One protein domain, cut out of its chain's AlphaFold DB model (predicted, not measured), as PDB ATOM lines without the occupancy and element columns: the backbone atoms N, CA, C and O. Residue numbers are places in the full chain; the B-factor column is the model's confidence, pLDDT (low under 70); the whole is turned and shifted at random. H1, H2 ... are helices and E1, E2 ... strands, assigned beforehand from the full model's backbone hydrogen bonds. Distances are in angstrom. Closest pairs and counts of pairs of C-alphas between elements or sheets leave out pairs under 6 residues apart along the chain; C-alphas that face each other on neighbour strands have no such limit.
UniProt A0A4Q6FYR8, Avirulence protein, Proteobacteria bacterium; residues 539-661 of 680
ATOM      1  N   LYS A 539     147.896 170.235 112.610       97.75
ATOM      2  CA  LYS A 539     147.957 170.950 111.333       97.75
ATOM      3  C   LYS A 539     149.163 171.877 111.269       97.75
ATOM      4  O   LYS A 539     149.763 172.230 112.283       97.75
ATOM      5  N   ARG A 540     149.495 172.311 110.057       97.75
ATOM      6  CA  ARG A 540     150.507 173.344 109.815       97.75
ATOM      7  C   ARG A 540     149.920 174.725 110.137       97.75
ATOM      8  O   ARG A 540     148.796 175.019 109.730       97.75
ATOM      9  N   HIS A 541     150.646 175.555 110.883       98.31
ATOM     10  CA  HIS A 541     150.198 176.901 111.244       98.31
ATOM     11  C   HIS A 541     150.235 177.825 110.014       98.31
ATOM     12  O   HIS A 541     151.261 177.853 109.333       98.31
ATOM     13  N   PRO A 542     149.174 178.605 109.712       97.81
ATOM     14  CA  PRO A 542     149.139 179.446 108.512       97.81
ATOM     15  C   PRO A 542     150.204 180.551 108.527       97.81
ATOM     16  O   PRO A 542     150.700 180.940 107.474       97.81
ATOM     17  N   ASN A 543     150.595 181.023 109.713       98.31
ATOM     18  CA  ASN A 543     151.702 181.956 109.886       98.31
ATOM     19  C   ASN A 543     152.982 181.189 110.266       98.31
ATOM     20  O   ASN A 543     153.154 180.801 111.426       98.31
ATOM     21  N   GLY A 544     153.844 180.953 109.271       97.94
ATOM     22  CA  GLY A 544     155.178 180.345 109.402       97.94
ATOM     23  C   GLY A 544     155.298 178.862 109.018       97.94
ATOM     24  O   GLY A 544     156.396 178.412 108.696       97.94
ATOM     25  N   GLY A 545     154.198 178.103 108.970       97.62
ATOM     26  CA  GLY A 545     154.198 176.716 108.492       97.62
ATOM     27  C   GLY A 545     154.699 175.657 109.484       97.62
ATOM     28  O   GLY A 545     154.861 174.504 109.093       97.62
ATOM     29  N   GLY A 546     154.942 175.985 110.752       97.75
ATOM     30  CA  GLY A 546     155.289 175.008 111.794       97.75
ATOM     31  C   GLY A 546     154.140 174.072 112.168       97.75
ATOM     32  O   GLY A 546     152.994 174.298 111.782       97.75
ATOM     33  N   TRP A 547     154.425 172.993 112.899       98.06
ATOM     34  CA  TRP A 547     153.399 172.022 113.304       98.06
ATOM     35  C   TRP A 547     152.688 172.446 114.591       98.06
ATOM     36  O   TRP A 547     153.339 172.835 115.557       98.06
ATOM     37  N   VAL A 548     151.362 172.318 114.633       98.56
ATOM     38  CA  VAL A 548     150.533 172.546 115.824       98.56
ATOM     39  C   VAL A 548     149.646 171.325 116.048       98.56
ATOM     40  O   VAL A 548     148.835 170.983 115.190       98.56
ATOM     41  N   ASP A 549     149.809 170.662 117.192       98.12
ATOM     42  CA  ASP A 549     148.968 169.544 117.639       98.12
ATOM     43  C   ASP A 549     147.567 170.045 118.033       98.12
ATOM     44  O   ASP A 549     147.435 171.128 118.601       98.12
ATOM     45  N   ASP A 550     146.517 169.260 117.776       97.44
ATOM     46  CA  ASP A 550     145.128 169.664 118.065       97.44
ATOM     47  C   ASP A 550     144.853 169.937 119.559       97.44
ATOM     48  O   ASP A 550     143.876 170.611 119.886       97.44
ATOM     49  N   LYS A 551     145.693 169.435 120.478       96.06
ATOM     50  CA  LYS A 551     145.587 169.732 121.921       96.06
ATOM     51  C   LYS A 551     146.317 171.013 122.352       96.06
ATOM     52  O   LYS A 551     146.255 171.371 123.528       96.06
ATOM     53  N   ALA A 552     147.038 171.674 121.447       97.88
ATOM     54  CA  ALA A 552     147.677 172.957 121.702       97.88
ATOM     55  C   ALA A 552     146.730 174.119 121.378       97.88
ATOM     56  O   ALA A 552     145.988 174.084 120.396       97.88
ATOM     57  N   ARG A 553     146.810 175.199 122.158       98.06
ATOM     58  CA  ARG A 553     146.157 176.465 121.813       98.06
ATOM     59  C   ARG A 553     147.174 177.393 121.156       98.06
ATOM     60  O   ARG A 553     148.136 177.785 121.805       98.06
ATOM     61  N   VAL A 554     146.945 177.784 119.903       98.69
ATOM     62  CA  VAL A 554     147.788 178.758 119.190       98.69
ATOM     63  C   VAL A 554     146.904 179.820 118.538       98.69
ATOM     64  O   VAL A 554     146.005 179.479 117.768       98.69
ATOM     65  N   ASP A 555     147.129 181.094 118.867       98.62
ATOM     66  CA  ASP A 555     146.425 182.211 118.222       98.62
ATOM     67  C   ASP A 555     146.961 182.430 116.791       98.62
ATOM     68  O   ASP A 555     148.166 182.373 116.558       98.62
ATOM     69  N   ALA A 556     146.096 182.777 115.832       98.12
ATOM     70  CA  ALA A 556     146.479 182.940 114.419       98.12
ATOM     71  C   ALA A 556     147.556 184.022 114.156       98.12
ATOM     72  O   ALA A 556     148.198 184.015 113.106       98.12
ATOM     73  N   THR A 557     147.755 184.949 115.096       98.44
ATOM     74  CA  THR A 557     148.770 186.015 115.055       98.44
ATOM     75  C   THR A 557     150.172 185.561 115.472       98.44
ATOM     76  O   THR A 557     151.137 186.277 115.208       98.44
ATOM     77  N   VAL A 558     150.304 184.385 116.089       98.81
ATOM     78  CA  VAL A 558     151.591 183.771 116.452       98.81
ATOM     79  C   VAL A 558     152.337 183.358 115.188       98.81
ATOM     80  O   VAL A 558     151.727 182.873 114.237       98.81
ATOM     81  N   PHE A 559     153.658 183.507 115.167       98.88
ATOM     82  CA  PHE A 559     154.502 182.887 114.144       98.88
ATOM     83  C   PHE A 559     155.020 181.543 114.658       98.88
ATOM     84  O   PHE A 559     155.625 181.488 115.728       98.88
ATOM     85  N   VAL A 560     154.812 180.467 113.899       98.88
ATOM     86  CA  VAL A 560     155.416 179.154 114.171       98.88
ATOM     87  C   VAL A 560     156.224 178.775 112.936       98.88
ATOM     88  O   VAL A 560     155.639 178.462 111.902       98.88
ATOM     89  N   GLY A 561     157.552 178.854 113.018       98.31
ATOM     90  CA  GLY A 561     158.466 178.605 111.901       98.31
ATOM     91  C   GLY A 561     158.385 177.169 111.363       98.31
ATOM     92  O   GLY A 561     157.934 176.272 112.074       98.31
ATOM     93  N   PRO A 562     158.839 176.904 110.126       95.94
ATOM     94  CA  PRO A 562     158.504 175.680 109.386       95.94
ATOM     95  C   PRO A 562     158.971 174.376 110.054       95.94
ATOM     96  O   PRO A 562     158.327 173.334 109.898       95.94
ATOM     97  N   ASN A 563     160.059 174.436 110.825       95.31
ATOM     98  CA  ASN A 563     160.616 173.305 111.565       95.31
ATOM     99  C   ASN A 563     160.228 173.298 113.059       95.31
ATOM    100  O   ASN A 563     160.480 172.308 113.748       95.31
ATOM    101  N   ALA A 564     159.592 174.367 113.543       97.62
ATOM    102  CA  ALA A 564     159.161 174.511 114.923       97.62
ATOM    103  C   ALA A 564     157.848 173.757 115.179       97.62
ATOM    104  O   ALA A 564     157.049 173.503 114.266       97.62
ATOM    105  N   MET A 565     157.618 173.389 116.441       97.56
ATOM    106  CA  MET A 565     156.480 172.557 116.831       97.56
ATOM    107  C   MET A 565     155.811 173.064 118.111       97.56
ATOM    108  O   MET A 565     156.459 173.238 119.140       97.56
ATOM    109  N   VAL A 566     154.489 173.209 118.083       98.25
ATOM    110  CA  VAL A 566     153.654 173.381 119.276       98.25
ATOM    111  C   VAL A 566     152.880 172.083 119.490       98.25
ATOM    112  O   VAL A 566     151.834 171.837 118.894       98.25
ATOM    113  N   LEU A 567     153.441 171.214 120.325       97.06
ATOM    114  CA  LEU A 567     152.909 169.900 120.681       97.06
ATOM    115  C   LEU A 567     152.004 169.932 121.922       97.06
ATOM    116  O   LEU A 567     151.576 168.869 122.365       97.06
ATOM    117  N   GLY A 568     151.730 171.108 122.490       96.12
ATOM    118  CA  GLY A 568     150.819 171.334 123.615       96.12
ATOM    119  C   GLY A 568     150.997 172.737 124.205       96.12
ATOM    120  O   GLY A 568     151.697 173.568 123.630       96.12
ATOM    121  N   GLY A 569     150.366 173.004 125.351       95.69
ATOM    122  CA  GLY A 569     150.410 174.323 125.994       95.69
ATOM    123  C   GLY A 569     149.584 175.394 125.269       95.69
ATOM    124  O   GLY A 569     148.691 175.083 124.474       95.69
ATOM    125  N   SER A 570     149.873 176.664 125.566       98.06
ATOM    126  CA  SER A 570     149.220 177.827 124.955       98.06
ATOM    127  C   SER A 570     150.252 178.822 124.420       98.06
ATOM    128  O   SER A 570     151.110 179.285 125.165       98.06
ATOM    129  N   VAL A 571     150.133 179.206 123.148       98.69
ATOM    130  CA  VAL A 571     150.960 180.231 122.497       98.69
ATOM    131  C   VAL A 571     150.047 181.338 121.964       98.69
ATOM    132  O   VAL A 571     149.153 181.068 121.165       98.69
ATOM    133  N   THR A 572     150.212 182.575 122.436       98.75
ATOM    134  CA  THR A 572     149.234 183.658 122.211       98.75
ATOM    135  C   THR A 572     149.865 184.999 121.837       98.75
ATOM    136  O   THR A 572     151.055 185.243 122.043       98.75
ATOM    137  N   GLY A 573     149.053 185.905 121.286       98.25
ATOM    138  CA  GLY A 573     149.507 187.241 120.889       98.25
ATOM    139  C   GLY A 573     150.420 187.219 119.656       98.25
ATOM    140  O   GLY A 573     150.077 186.620 118.641       98.25
ATOM    141  N   LYS A 574     151.566 187.902 119.727       98.44
ATOM    142  CA  LYS A 574     152.570 188.032 118.652       98.44
ATOM    143  C   LYS A 574     153.838 187.208 118.923       98.44
ATOM    144  O   LYS A 574     154.902 187.523 118.391       98.44
ATOM    145  N   ALA A 575     153.743 186.182 119.769       98.81
ATOM    146  CA  ALA A 575     154.866 185.306 120.068       98.81
ATOM    147  C   ALA A 575     155.421 184.630 118.798       98.81
ATOM    148  O   ALA A 575     154.690 184.382 117.832       98.81
ATOM    149  N   ARG A 576     156.719 184.320 118.812       98.88
ATOM    150  CA  ARG A 576     157.439 183.654 117.718       98.88
ATOM    151  C   ARG A 576     158.060 182.364 118.243       98.88
ATOM    152  O   ARG A 576     158.900 182.413 119.135       98.88
ATOM    153  N   ILE A 577     157.657 181.226 117.685       98.81
ATOM    154  CA  ILE A 577     158.321 179.935 117.894       98.81
ATOM    155  C   ILE A 577     159.136 179.648 116.632       98.81
ATOM    156  O   ILE A 577     158.574 179.550 115.542       98.81
ATOM    157  N   GLU A 578     160.455 179.587 116.756       98.38
ATOM    158  CA  GLU A 578     161.399 179.667 115.635       98.38
ATOM    159  C   GLU A 578     162.275 178.417 115.529       98.38
ATOM    160  O   GLU A 578     162.293 177.579 116.430       98.38
ATOM    161  N   ASP A 579     163.029 178.304 114.430       97.00
ATOM    162  CA  ASP A 579     164.016 177.237 114.233       97.00
ATOM    163  C   ASP A 579     163.422 175.831 114.449       97.00
ATOM    164  O   ASP A 579     162.445 175.475 113.791       97.00
ATOM    165  N   TYR A 580     164.004 175.044 115.358       95.81
ATOM    166  CA  TYR A 580     163.560 173.717 115.776       95.81
ATOM    167  C   TYR A 580     163.008 173.739 117.211       95.81
ATOM    168  O   TYR A 580     163.004 172.708 117.889       95.81
ATOM    169  N   ALA A 581     162.555 174.899 117.697       97.00
ATOM    170  CA  ALA A 581     161.993 175.011 119.033       97.00
ATOM    171  C   ALA A 581     160.687 174.211 119.176       97.00
ATOM    172  O   ALA A 581     159.853 174.153 118.264       97.00
ATOM    173  N   VAL A 582     160.501 173.605 120.352       96.50
ATOM    174  CA  VAL A 582     159.367 172.724 120.650       96.50
ATOM    175  C   VAL A 582     158.661 173.154 121.933       96.50
ATOM    176  O   VAL A 582     159.189 173.005 123.035       96.50
ATOM    177  N   VAL A 583     157.419 173.613 121.810       96.75
ATOM    178  CA  VAL A 583     156.528 173.860 122.951       96.75
ATOM    179  C   VAL A 583     155.694 172.602 123.182       96.75
ATOM    180  O   VAL A 583     154.770 172.321 122.426       96.75
ATOM    181  N   LYS A 584     156.031 171.799 124.195       94.31
ATOM    182  CA  LYS A 584     155.245 170.618 124.599       94.31
ATOM    183  C   LYS A 584     154.177 170.961 125.632       94.31
ATOM    184  O   LYS A 584     153.107 170.360 125.621       94.31
ATOM    185  N   LEU A 585     154.494 171.881 126.537       93.00
ATOM    186  CA  LEU A 585     153.663 172.349 127.645       93.00
ATOM    187  C   LEU A 585     153.972 173.834 127.913       93.00
ATOM    188  O   LEU A 585     154.843 174.411 127.262       93.00
ATOM    189  N   GLY A 586     153.268 174.442 128.867       94.25
ATOM    190  CA  GLY A 586     153.524 175.814 129.308       94.25
ATOM    191  C   GLY A 586     152.795 176.882 128.495       94.25
ATOM    192  O   GLY A 586     151.929 176.587 127.668       94.25
ATOM    193  N   ASN A 587     153.139 178.141 128.766       97.25
ATOM    194  CA  ASN A 587     152.511 179.320 128.183       97.25
ATOM    195  C   ASN A 587     153.564 180.252 127.573       97.25
ATOM    196  O   ASN A 587     154.483 180.687 128.265       97.25
ATOM    197  N   VAL A 588     153.395 180.606 126.298       98.44
ATOM    198  CA  VAL A 588     154.219 181.597 125.590       98.44
ATOM    199  C   VAL A 588     153.311 182.722 125.089       98.44
ATOM    200  O   VAL A 588     152.280 182.453 124.478       98.44
ATOM    201  N   SER A 589     153.629 183.986 125.369       98.62
ATOM    202  CA  SER A 589     152.700 185.100 125.102       98.62
ATOM    203  C   SER A 589     153.391 186.447 124.850       98.62
ATOM    204  O   SER A 589     154.609 186.572 124.963       98.62
ATOM    205  N   GLY A 590     152.615 187.477 124.501       98.25
ATOM    206  CA  GLY A 590     153.144 188.815 124.214       98.25
ATOM    207  C   GLY A 590     153.846 188.859 122.858       98.25
ATOM    208  O   GLY A 590     153.259 188.459 121.857       98.25
ATOM    209  N   ASN A 591     155.086 189.343 122.832       98.56
ATOM    210  CA  ASN A 591     156.017 189.312 121.701       98.56
ATOM    211  C   ASN A 591     157.183 188.325 121.949       98.56
ATOM    212  O   ASN A 591     158.221 188.436 121.298       98.56
ATOM    213  N   ALA A 592     157.051 187.406 122.916       98.69
ATOM    214  CA  ALA A 592     158.129 186.506 123.317       98.69
ATOM    215  C   ALA A 592     158.651 185.640 122.158       98.69
ATOM    216  O   ALA A 592     157.883 185.198 121.297       98.69
ATOM    217  N   VAL A 593     159.954 185.356 122.172       98.69
ATOM    218  CA  VAL A 593     160.634 184.547 121.150       98.69
ATOM    219  C   VAL A 593     161.187 183.276 121.781       98.69
ATOM    220  O   VAL A 593     161.959 183.337 122.735       98.69
ATOM    221  N   VAL A 594     160.828 182.121 121.223       98.19
ATOM    222  CA  VAL A 594     161.349 180.808 121.621       98.19
ATOM    223  C   VAL A 594     161.988 180.165 120.395       98.19
ATOM    224  O   VAL A 594     161.288 179.910 119.421       98.19
ATOM    225  N   GLY A 595     163.302 179.932 120.402       97.12
ATOM    226  CA  GLY A 595     164.046 179.589 119.181       97.12
ATOM    227  C   GLY A 595     165.209 178.613 119.357       97.12
ATOM    228  O   GLY A 595     165.458 178.060 120.432       97.12
ATOM    229  N   GLU A 596     165.941 178.415 118.264       95.94
ATOM    230  CA  GLU A 596     167.026 177.443 118.108       95.94
ATOM    231  C   GLU A 596     166.606 176.015 118.516       95.94
ATOM    232  O   GLU A 596     165.888 175.349 117.770       95.94
ATOM    233  N   LEU A 597     167.044 175.549 119.692       94.75
ATOM    234  CA  LEU A 597     166.831 174.194 120.236       94.75
ATOM    235  C   LEU A 597     166.016 174.191 121.544       94.75
ATOM    236  O   LEU A 597     166.020 173.202 122.287       94.75
ATOM    237  N   ALA A 598     165.337 175.302 121.845       94.75
ATOM    238  CA  ALA A 598     164.562 175.460 123.069       94.75
ATOM    239  C   ALA A 598     163.399 174.458 123.123       94.75
ATOM    240  O   ALA A 598     162.624 174.319 122.176       94.75
ATOM    241  N   VAL A 599     163.255 173.769 124.259       93.69
ATOM    242  CA  VAL A 599     162.142 172.844 124.508       93.69
ATOM    243  C   VAL A 599     161.439 173.261 125.790       93.69
ATOM    244  O   VAL A 599     162.026 173.176 126.865       93.69
ATOM    245  N   ILE A 600     160.175 173.674 125.690       93.31
ATOM    246  CA  ILE A 600     159.341 174.006 126.850       93.31
ATOM    247  C   ILE A 600     158.496 172.777 127.180       93.31
ATOM    248  O   ILE A 600     157.595 172.410 126.425       93.31
ATOM    249  N   TRP A 601     158.818 172.105 128.285       91.06
ATOM    250  CA  TRP A 601     158.227 170.812 128.654       91.06
ATOM    251  C   TRP A 601     157.685 170.741 130.090       91.06
ATOM    252  O   TRP A 601     157.312 169.662 130.536       91.06
ATOM    253  N   HIS A 602     157.560 171.887 130.764       88.50
ATOM    254  CA  HIS A 602     156.820 172.039 132.020       88.50
ATOM    255  C   HIS A 602     155.525 172.822 131.773       88.50
ATOM    256  O   HIS A 602     155.505 173.774 130.996       88.50
ATOM    257  N   ASP A 603     154.436 172.431 132.427       89.00
ATOM    258  CA  ASP A 603     153.121 173.084 132.355       89.00
ATOM    259  C   ASP A 603     153.079 174.431 133.086       89.00
ATOM    260  O   ASP A 603     152.396 175.353 132.641       89.00
ATOM    261  N   GLN A 604     153.874 174.576 134.147       89.69
ATOM    262  CA  GLN A 604     154.048 175.825 134.897       89.69
ATOM    263  C   GLN A 604     155.125 176.762 134.309       89.69
ATOM    264  O   GLN A 604     155.536 177.718 134.964       89.69
ATOM    265  N   ALA A 605     155.588 176.504 133.081       92.12
ATOM    266  CA  ALA A 605     156.477 177.394 132.341       92.12
ATOM    267  C   ALA A 605     155.719 178.612 131.792       92.12
ATOM    268  O   ALA A 605     154.702 178.449 131.111       92.12
ATOM    269  N   ILE A 606     156.227 179.825 132.028       95.81
ATOM    270  CA  ILE A 606     155.666 181.068 131.483       95.81
ATOM    271  C   ILE A 606     156.772 181.882 130.807       95.81
ATOM    272  O   ILE A 606     157.727 182.300 131.453       95.81
ATOM    273  N   ILE A 607     156.632 182.147 129.509       97.31
ATOM    274  CA  ILE A 607     157.499 183.057 128.754       97.31
ATOM    275  C   ILE A 607     156.598 184.146 128.164       97.31
ATOM    276  O   ILE A 607     155.636 183.849 127.452       97.31
ATOM    277  N   LYS A 608     156.846 185.413 128.490       98.31
ATOM    278  CA  LYS A 608     155.939 186.512 128.124       98.31
ATOM    279  C   LYS A 608     156.657 187.823 127.803       98.31
ATOM    280  O   LYS A 608     157.882 187.913 127.844       98.31
ATOM    281  N   ASP A 609     155.862 188.846 127.507       98.56
ATOM    282  CA  ASP A 609     156.297 190.209 127.200       98.56
ATOM    283  C   ASP A 609     157.242 190.230 125.986       98.56
ATOM    284  O   ASP A 609     156.791 189.888 124.899       98.56
ATOM    285  N   ASN A 610     158.518 190.598 126.126       98.44
ATOM    286  CA  ASN A 610     159.521 190.544 125.053       98.44
ATOM    287  C   ASN A 610     160.680 189.590 125.400       98.44
ATOM    288  O   ASN A 610     161.795 189.769 124.910       98.44
ATOM    289  N   ALA A 611     160.444 188.606 126.276       98.06
ATOM    290  CA  ALA A 611     161.474 187.661 126.689       98.06
ATOM    291  C   ALA A 611     161.931 186.749 125.536       98.06
ATOM    292  O   ALA A 611     161.138 186.371 124.667       98.06
ATOM    293  N   VAL A 612     163.210 186.363 125.554       97.81
ATOM    294  CA  VAL A 612     163.840 185.509 124.536       97.81
ATOM    295  C   VAL A 612     164.413 184.252 125.191       97.81
ATOM    296  O   VAL A 612     165.243 184.339 126.091       97.81
ATOM    297  N   LEU A 613     163.991 183.080 124.720       96.00
ATOM    298  CA  LEU A 613     164.466 181.769 125.165       96.00
ATOM    299  C   LEU A 613     165.046 181.021 123.959       96.00
ATOM    300  O   LEU A 613     164.302 180.662 123.044       96.00
ATOM    301  N   LYS A 614     166.357 180.772 123.925       95.00
ATOM    302  CA  LYS A 614     167.000 180.110 122.777       95.00
ATOM    303  C   LYS A 614     167.951 178.999 123.187       95.00
ATOM    304  O   LYS A 614     168.753 179.187 124.091       95.00
ATOM    305  N   ASN A 615     167.943 177.914 122.407       90.94
ATOM    306  CA  ASN A 615     168.926 176.822 122.465       90.94
ATOM    307  C   ASN A 615     168.725 175.866 123.672       90.94
ATOM    308  O   ASN A 615     167.592 175.629 124.089       90.94
ATOM    309  N   ASN A 616     169.781 175.206 124.155       84.25
ATOM    310  CA  ASN A 616     169.735 174.087 125.103       84.25
ATOM    311  C   ASN A 616     169.534 174.544 126.552       84.25
ATOM    312  O   ASN A 616     170.384 174.341 127.416       84.25
ATOM    313  N   ILE A 617     168.367 175.107 126.835       82.12
ATOM    314  CA  ILE A 617     167.964 175.477 128.190       82.12
ATOM    315  C   ILE A 617     167.075 174.383 128.762       82.12
ATOM    316  O   ILE A 617     166.153 173.907 128.098       82.12
ATOM    317  N   ASP A 618     167.341 174.018 130.013       77.94
ATOM    318  CA  ASP A 618     166.428 173.194 130.801       77.94
ATOM    319  C   ASP A 618     165.945 174.022 131.969       77.94
ATOM    320  O   ASP A 618     166.661 174.842 132.541       77.94
ATOM    321  N   ILE A 619     164.689 173.782 132.266       71.69
ATOM    322  CA  ILE A 619     163.883 174.513 133.210       71.69
ATOM    323  C   ILE A 619     163.765 173.605 134.422       71.69
ATOM    324  O   ILE A 619     163.296 172.477 134.283       71.69
ATOM    325  N   LEU A 620     164.195 174.066 135.592       65.00
ATOM    326  CA  LEU A 620     164.113 173.274 136.813       65.00
ATOM    327  C   LEU A 620     162.864 173.661 137.614       65.00
ATOM    328  O   LEU A 620     162.938 174.220 138.701       65.00
ATOM    329  N   GLY A 621     161.694 173.329 137.056       67.69
ATOM    330  CA  GLY A 621     160.396 173.507 137.713       67.69
ATOM    331  C   GLY A 621     159.571 174.708 137.217       67.69
ATOM    332  O   GLY A 621     159.682 175.103 136.056       67.69
ATOM    333  N   PRO A 622     158.660 175.244 138.053       78.44
ATOM    334  CA  PRO A 622     157.826 176.399 137.716       78.44
ATOM    335  C   PRO A 622     158.669 177.667 137.560       78.44
ATOM    336  O   PRO A 622     159.442 177.994 138.454       78.44
ATOM    337  N   PHE A 623     158.488 178.418 136.471       84.31
ATOM    338  CA  PHE A 623     159.247 179.653 136.245       84.31
ATOM    339  C   PHE A 623     158.494 180.651 135.364       84.31
ATOM    340  O   PHE A 623     157.607 180.297 134.583       84.31
ATOM    341  N   THR A 624     158.910 181.913 135.447       93.81
ATOM    342  CA  THR A 624     158.489 183.006 134.576       93.81
ATOM    343  C   THR A 624     159.702 183.743 134.008       93.81
ATOM    344  O   THR A 624     160.464 184.365 134.747       93.81
ATOM    345  N   MET A 625     159.826 183.737 132.681       96.00
ATOM    346  CA  MET A 625     160.626 184.695 131.917       96.00
ATOM    347  C   MET A 625     159.715 185.800 131.375       96.00
ATOM    348  O   MET A 625     158.649 185.534 130.816       96.00
ATOM    349  N   SER A 626     160.115 187.054 131.564       97.81
ATOM    350  CA  SER A 626     159.264 188.224 131.320       97.81
ATOM    351  C   SER A 626     160.070 189.465 130.926       97.81
ATOM    352  O   SER A 626     161.293 189.399 130.796       97.81
ATOM    353  N   GLY A 627     159.386 190.595 130.726       98.19
ATOM    354  CA  GLY A 627     160.000 191.883 130.401       98.19
ATOM    355  C   GLY A 627     160.878 191.830 129.149       98.19
ATOM    356  O   GLY A 627     160.359 191.695 128.041       98.19
ATOM    357  N   THR A 628     162.193 191.965 129.329       97.88
ATOM    358  CA  THR A 628     163.215 191.891 128.266       97.88
ATOM    359  C   THR A 628     164.299 190.848 128.556       97.88
ATOM    360  O   THR A 628     165.376 190.908 127.963       97.88
ATOM    361  N   ALA A 629     164.051 189.914 129.483       97.12
ATOM    362  CA  ALA A 629     165.014 188.871 129.829       97.12
ATOM    363  C   ALA A 629     165.341 187.987 128.618       97.12
ATOM    364  O   ALA A 629     164.435 187.483 127.948       97.12
ATOM    365  N   GLN A 630     166.627 187.743 128.381       96.25
ATOM    366  CA  GLN A 630     167.086 186.765 127.402       96.25
ATOM    367  C   GLN A 630     167.900 185.684 128.108       96.25
ATOM    368  O   GLN A 630     168.831 185.988 128.849       96.25
ATOM    369  N   LEU A 631     167.569 184.423 127.856       93.50
ATOM    370  CA  LEU A 631     168.419 183.291 128.200       93.50
ATOM    371  C   LEU A 631     168.791 182.606 126.892       93.50
ATOM    372  O   LEU A 631     167.926 182.189 126.113       93.50
ATOM    373  N   LEU A 632     170.092 182.600 126.626       91.38
ATOM    374  CA  LEU A 632     170.681 182.221 125.357       91.38
ATOM    375  C   LEU A 632     171.653 181.064 125.590       91.38
ATOM    376  O   LEU A 632     172.384 181.050 126.577       91.38
ATOM    377  N   ALA A 633     171.703 180.144 124.630       84.44
ATOM    378  CA  ALA A 633     172.612 179.004 124.619       84.44
ATOM    379  C   ALA A 633     172.298 177.893 125.645       84.44
ATOM    380  O   ALA A 633     171.194 177.350 125.633       84.44
ATOM    381  N   ASP A 634     173.275 177.452 126.436       82.19
ATOM    382  CA  ASP A 634     173.123 176.380 127.414       82.19
ATOM    383  C   ASP A 634     172.963 176.938 128.833       82.19
ATOM    384  O   ASP A 634     173.636 177.891 129.210       82.19
ATOM    385  N   GLY A 635     172.050 176.372 129.625       77.62
ATOM    386  CA  GLY A 635     171.859 176.815 131.010       77.62
ATOM    387  C   GLY A 635     170.676 176.193 131.749       77.62
ATOM    388  O   GLY A 635     169.709 175.726 131.135       77.62
ATOM    389  N   LEU A 636     170.763 176.149 133.077       80.19
ATOM    390  CA  LEU A 636     169.666 175.771 133.975       80.19
ATOM    391  C   LEU A 636     168.962 177.035 134.480       80.19
ATOM    392  O   LEU A 636     169.629 177.966 134.915       80.19
ATOM    393  N   LEU A 637     167.631 177.074 134.426       82.81
ATOM    394  CA  LEU A 637     166.851 178.165 135.015       82.81
ATOM    395  C   LEU A 637     166.197 177.699 136.318       82.81
ATOM    396  O   LEU A 637     165.349 176.804 136.286       82.81
ATOM    397  N   GLU A 638     166.595 178.319 137.431       83.44
ATOM    398  CA  GLU A 638     166.169 177.974 138.798       83.44
ATOM    399  C   GLU A 638     165.289 179.065 139.437       83.44
ATOM    400  O   GLU A 638     164.646 178.824 140.455       83.44
ATOM    401  N   THR A 639     165.223 180.263 138.841       89.12
ATOM    402  CA  THR A 639     164.447 181.405 139.353       89.12
ATOM    403  C   THR A 639     163.711 182.180 138.247       89.12
ATOM    404  O   THR A 639     163.833 181.894 137.056       89.12
ATOM    405  N   ASN A 640     162.915 183.179 138.635       92.94
ATOM    406  CA  ASN A 640     162.196 184.063 137.716       92.94
ATOM    407  C   ASN A 640     163.088 185.217 137.238       92.94
ATOM    408  O   ASN A 640     163.777 185.843 138.041       92.94
ATOM    409  N   VAL A 641     163.003 185.579 135.952       94.25
ATOM    410  CA  VAL A 641     163.770 186.699 135.372       94.25
ATOM    411  C   VAL A 641     162.901 187.625 134.514       94.25
ATOM    412  O   VAL A 641     161.966 187.199 133.830       94.25
ATOM    413  N   SER A 642     163.207 188.925 134.551       96.75
ATOM    414  CA  SER A 642     162.448 189.985 133.856       96.75
ATOM    415  C   SER A 642     163.301 190.954 133.020       96.75
ATOM    416  O   SER A 642     162.768 191.714 132.212       96.75
ATOM    417  N   LYS A 643     164.627 190.921 133.183       96.94
ATOM    418  CA  LYS A 643     165.624 191.685 132.420       96.94
ATOM    419  C   LYS A 643     166.967 190.943 132.435       96.94
ATOM    420  O   LYS A 643     167.102 189.982 133.185       96.94
ATOM    421  N   GLY A 644     167.945 191.432 131.674       96.06
ATOM    422  CA  GLY A 644     169.289 190.854 131.581       96.06
ATOM    423  C   GLY A 644     169.434 189.853 130.434       96.06
ATOM    424  O   GLY A 644     168.437 189.415 129.855       96.06
ATOM    425  N   ILE A 645     170.678 189.516 130.096       94.75
ATOM    426  CA  ILE A 645     171.026 188.539 129.057       94.75
ATOM    427  C   ILE A 645     172.014 187.542 129.643       94.75
ATOM    428  O   ILE A 645     173.140 187.905 129.969       94.75
ATOM    429  N   PHE A 646     171.582 186.292 129.752       92.19
ATOM    430  CA  PHE A 646     172.267 185.258 130.514       92.19
ATOM    431  C   PHE A 646     172.702 184.085 129.633       92.19
ATOM    432  O   PHE A 646     172.061 183.764 128.626       92.19
ATOM    433  N   TYR A 647     173.770 183.428 130.079       88.56
ATOM    434  CA  TYR A 647     174.361 182.218 129.514       88.56
ATOM    435  C   TYR A 647     174.820 181.361 130.705       88.56
ATOM    436  O   TYR A 647     175.473 181.892 131.602       88.56
ATOM    437  N   GLY A 648     174.493 180.069 130.744       83.06
ATOM    438  CA  GLY A 648     174.735 179.204 131.905       83.06
ATOM    439  C   GLY A 648     173.588 179.187 132.927       83.06
ATOM    440  O   GLY A 648     172.445 179.535 132.624       83.06
ATOM    441  N   THR A 649     173.878 178.714 134.142       83.19
ATOM    442  CA  THR A 649     172.886 178.565 135.222       83.19
ATOM    443  C   THR A 649     172.454 179.911 135.815       83.19
ATOM    444  O   THR A 649     173.289 180.725 136.210       83.19
ATOM    445  N   ILE A 650     171.137 180.113 135.941       86.44
ATOM    446  CA  ILE A 650     170.533 181.261 136.624       86.44
ATOM    447  C   ILE A 650     169.879 180.826 137.944       86.44
ATOM    448  O   ILE A 650     168.753 180.318 137.940       86.44
ATOM    449  N   SER A 651     170.565 181.112 139.051       88.00
ATOM    450  CA  SER A 651     170.046 181.097 140.421       88.00
ATOM    451  C   SER A 651     169.574 182.500 140.839       88.00
ATOM    452  O   SER A 651     169.726 183.468 140.089       88.00
ATOM    453  N   GLU A 652     169.009 182.642 142.042       89.50
ATOM    454  CA  GLU A 652     168.569 183.945 142.577       89.50
ATOM    455  C   GLU A 652     169.706 184.982 142.635       89.50
ATOM    456  O   GLU A 652     169.514 186.129 142.229       89.50
ATOM    457  N   ASP A 653     170.907 184.570 143.052       90.56
ATOM    458  CA  ASP A 653     172.076 185.451 143.124       90.56
ATOM    459  C   ASP A 653     172.566 185.875 141.731       90.56
ATOM    460  O   ASP A 653     172.841 187.056 141.490       90.56
ATOM    461  N   THR A 654     172.661 184.938 140.778       89.38
ATOM    462  CA  THR A 654     173.162 185.257 139.430       89.38
ATOM    463  C   THR A 654     172.157 186.075 138.619       89.38
ATOM    464  O   THR A 654     172.572 186.954 137.865       89.38
ATOM    465  N   ALA A 655     170.847 185.903 138.848       92.44
ATOM    466  CA  ALA A 655     169.787 186.731 138.263       92.44
ATOM    467  C   ALA A 655     169.893 188.227 138.621       92.44
ATOM    468  O   ALA A 655     169.391 189.078 137.880       92.44
ATOM    469  N   LEU A 656     170.540 188.557 139.744       94.81
ATOM    470  CA  LEU A 656     170.752 189.928 140.218       94.81
ATOM    471  C   LEU A 656     172.166 190.459 139.931       94.81
ATOM    472  O   LEU A 656     172.384 191.672 139.970       94.81
ATOM    473  N   ASN A 657     173.124 189.582 139.622       93.94
ATOM    474  CA  ASN A 657     174.536 189.930 139.490       93.94
ATOM    475  C   ASN A 657     174.893 190.443 138.072       93.94
ATOM    476  O   ASN A 657     174.768 189.701 137.092       93.94
ATOM    477  N   PRO A 658     175.409 191.682 137.920       93.62
ATOM    478  CA  PRO A 658     175.823 192.219 136.622       93.62
ATOM    479  C   PRO A 658     176.881 191.374 135.898       93.62
ATOM    480  O   PRO A 658     176.829 191.297 134.673       93.62
ATOM    481  N   LYS A 659     177.777 190.690 136.628       91.94
ATOM    482  CA  LYS A 659     178.806 189.804 136.050       91.94
ATOM    483  C   LYS A 659     178.232 188.549 135.384       91.94
ATOM    484  O   LYS A 659     178.911 187.942 134.569       91.94
ATOM    485  N   PHE A 660     176.982 188.187 135.669       91.00
ATOM    486  CA  PHE A 660     176.264 187.105 134.981       91.00
ATOM    487  C   PHE A 660     175.290 187.621 133.910       91.00
ATOM    488  O   PHE A 660     174.624 186.830 133.249       91.00
ATOM    489  N   GLY A 661     175.228 188.942 133.704       93.00
ATOM    490  CA  GLY A 661     174.427 189.573 132.655       93.00
ATOM    491  C   GLY A 661     173.107 190.205 133.110       93.00
ATOM    492  O   GLY A 661     172.332 190.663 132.268       93.00
TER     493      GLY A 661
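What this domain is: This is residues 539 to 661 of the 680 residues of the protein "Avirulence protein" of Proteobacteria bacterium (UniProt A0A4Q6FYR8). With little regular structure, the chain winds in stacked turns as a three-sided solenoid, E1 near one end and H1 at the other. Short strands pair from turn to turn in parallel sheets: E2 E4 E7, E3 E6 and E5 E8. The 123 printed residues have eight named strands, then one helix, mostly strand, with 29 residues in named elements. The whole is compact, radius of gyration of the C-alphas 13.4 A, spanning 43 by 21 by 19 A.

How they stand to each other: Inner strand E4, residues 612 to 614, is parallel to E2, residues 593 to 595, and E7, residues 630 to 632; N 595 and O 613, and N 631 and O 612, are 2.9 A apart. E3, residues 605 to 607, and E6, residues 623 to 625, are parallel, N 625 to O 606 2.8 A. E5, residues 617 to 619, and E8, residues 635 to 637, are parallel, N 618 to O 635 3.1 A. H1, residues 652 to 656, has 0 of 1 O i to N i+4 and 1 of 2 O i to N i+3 pairs within hydrogen-bond range.

Where its parts are: E1, residues 547 to 549, begins at (153.399, 172.022, 113.304); H1, 6.8 A long, ends at (170.752, 189.928, 140.218).

The domain as a whole: The printed part has no cut. Links E1 to E2 and E8 to H1 are long. Residues 620 to 621 have pLDDT under 70.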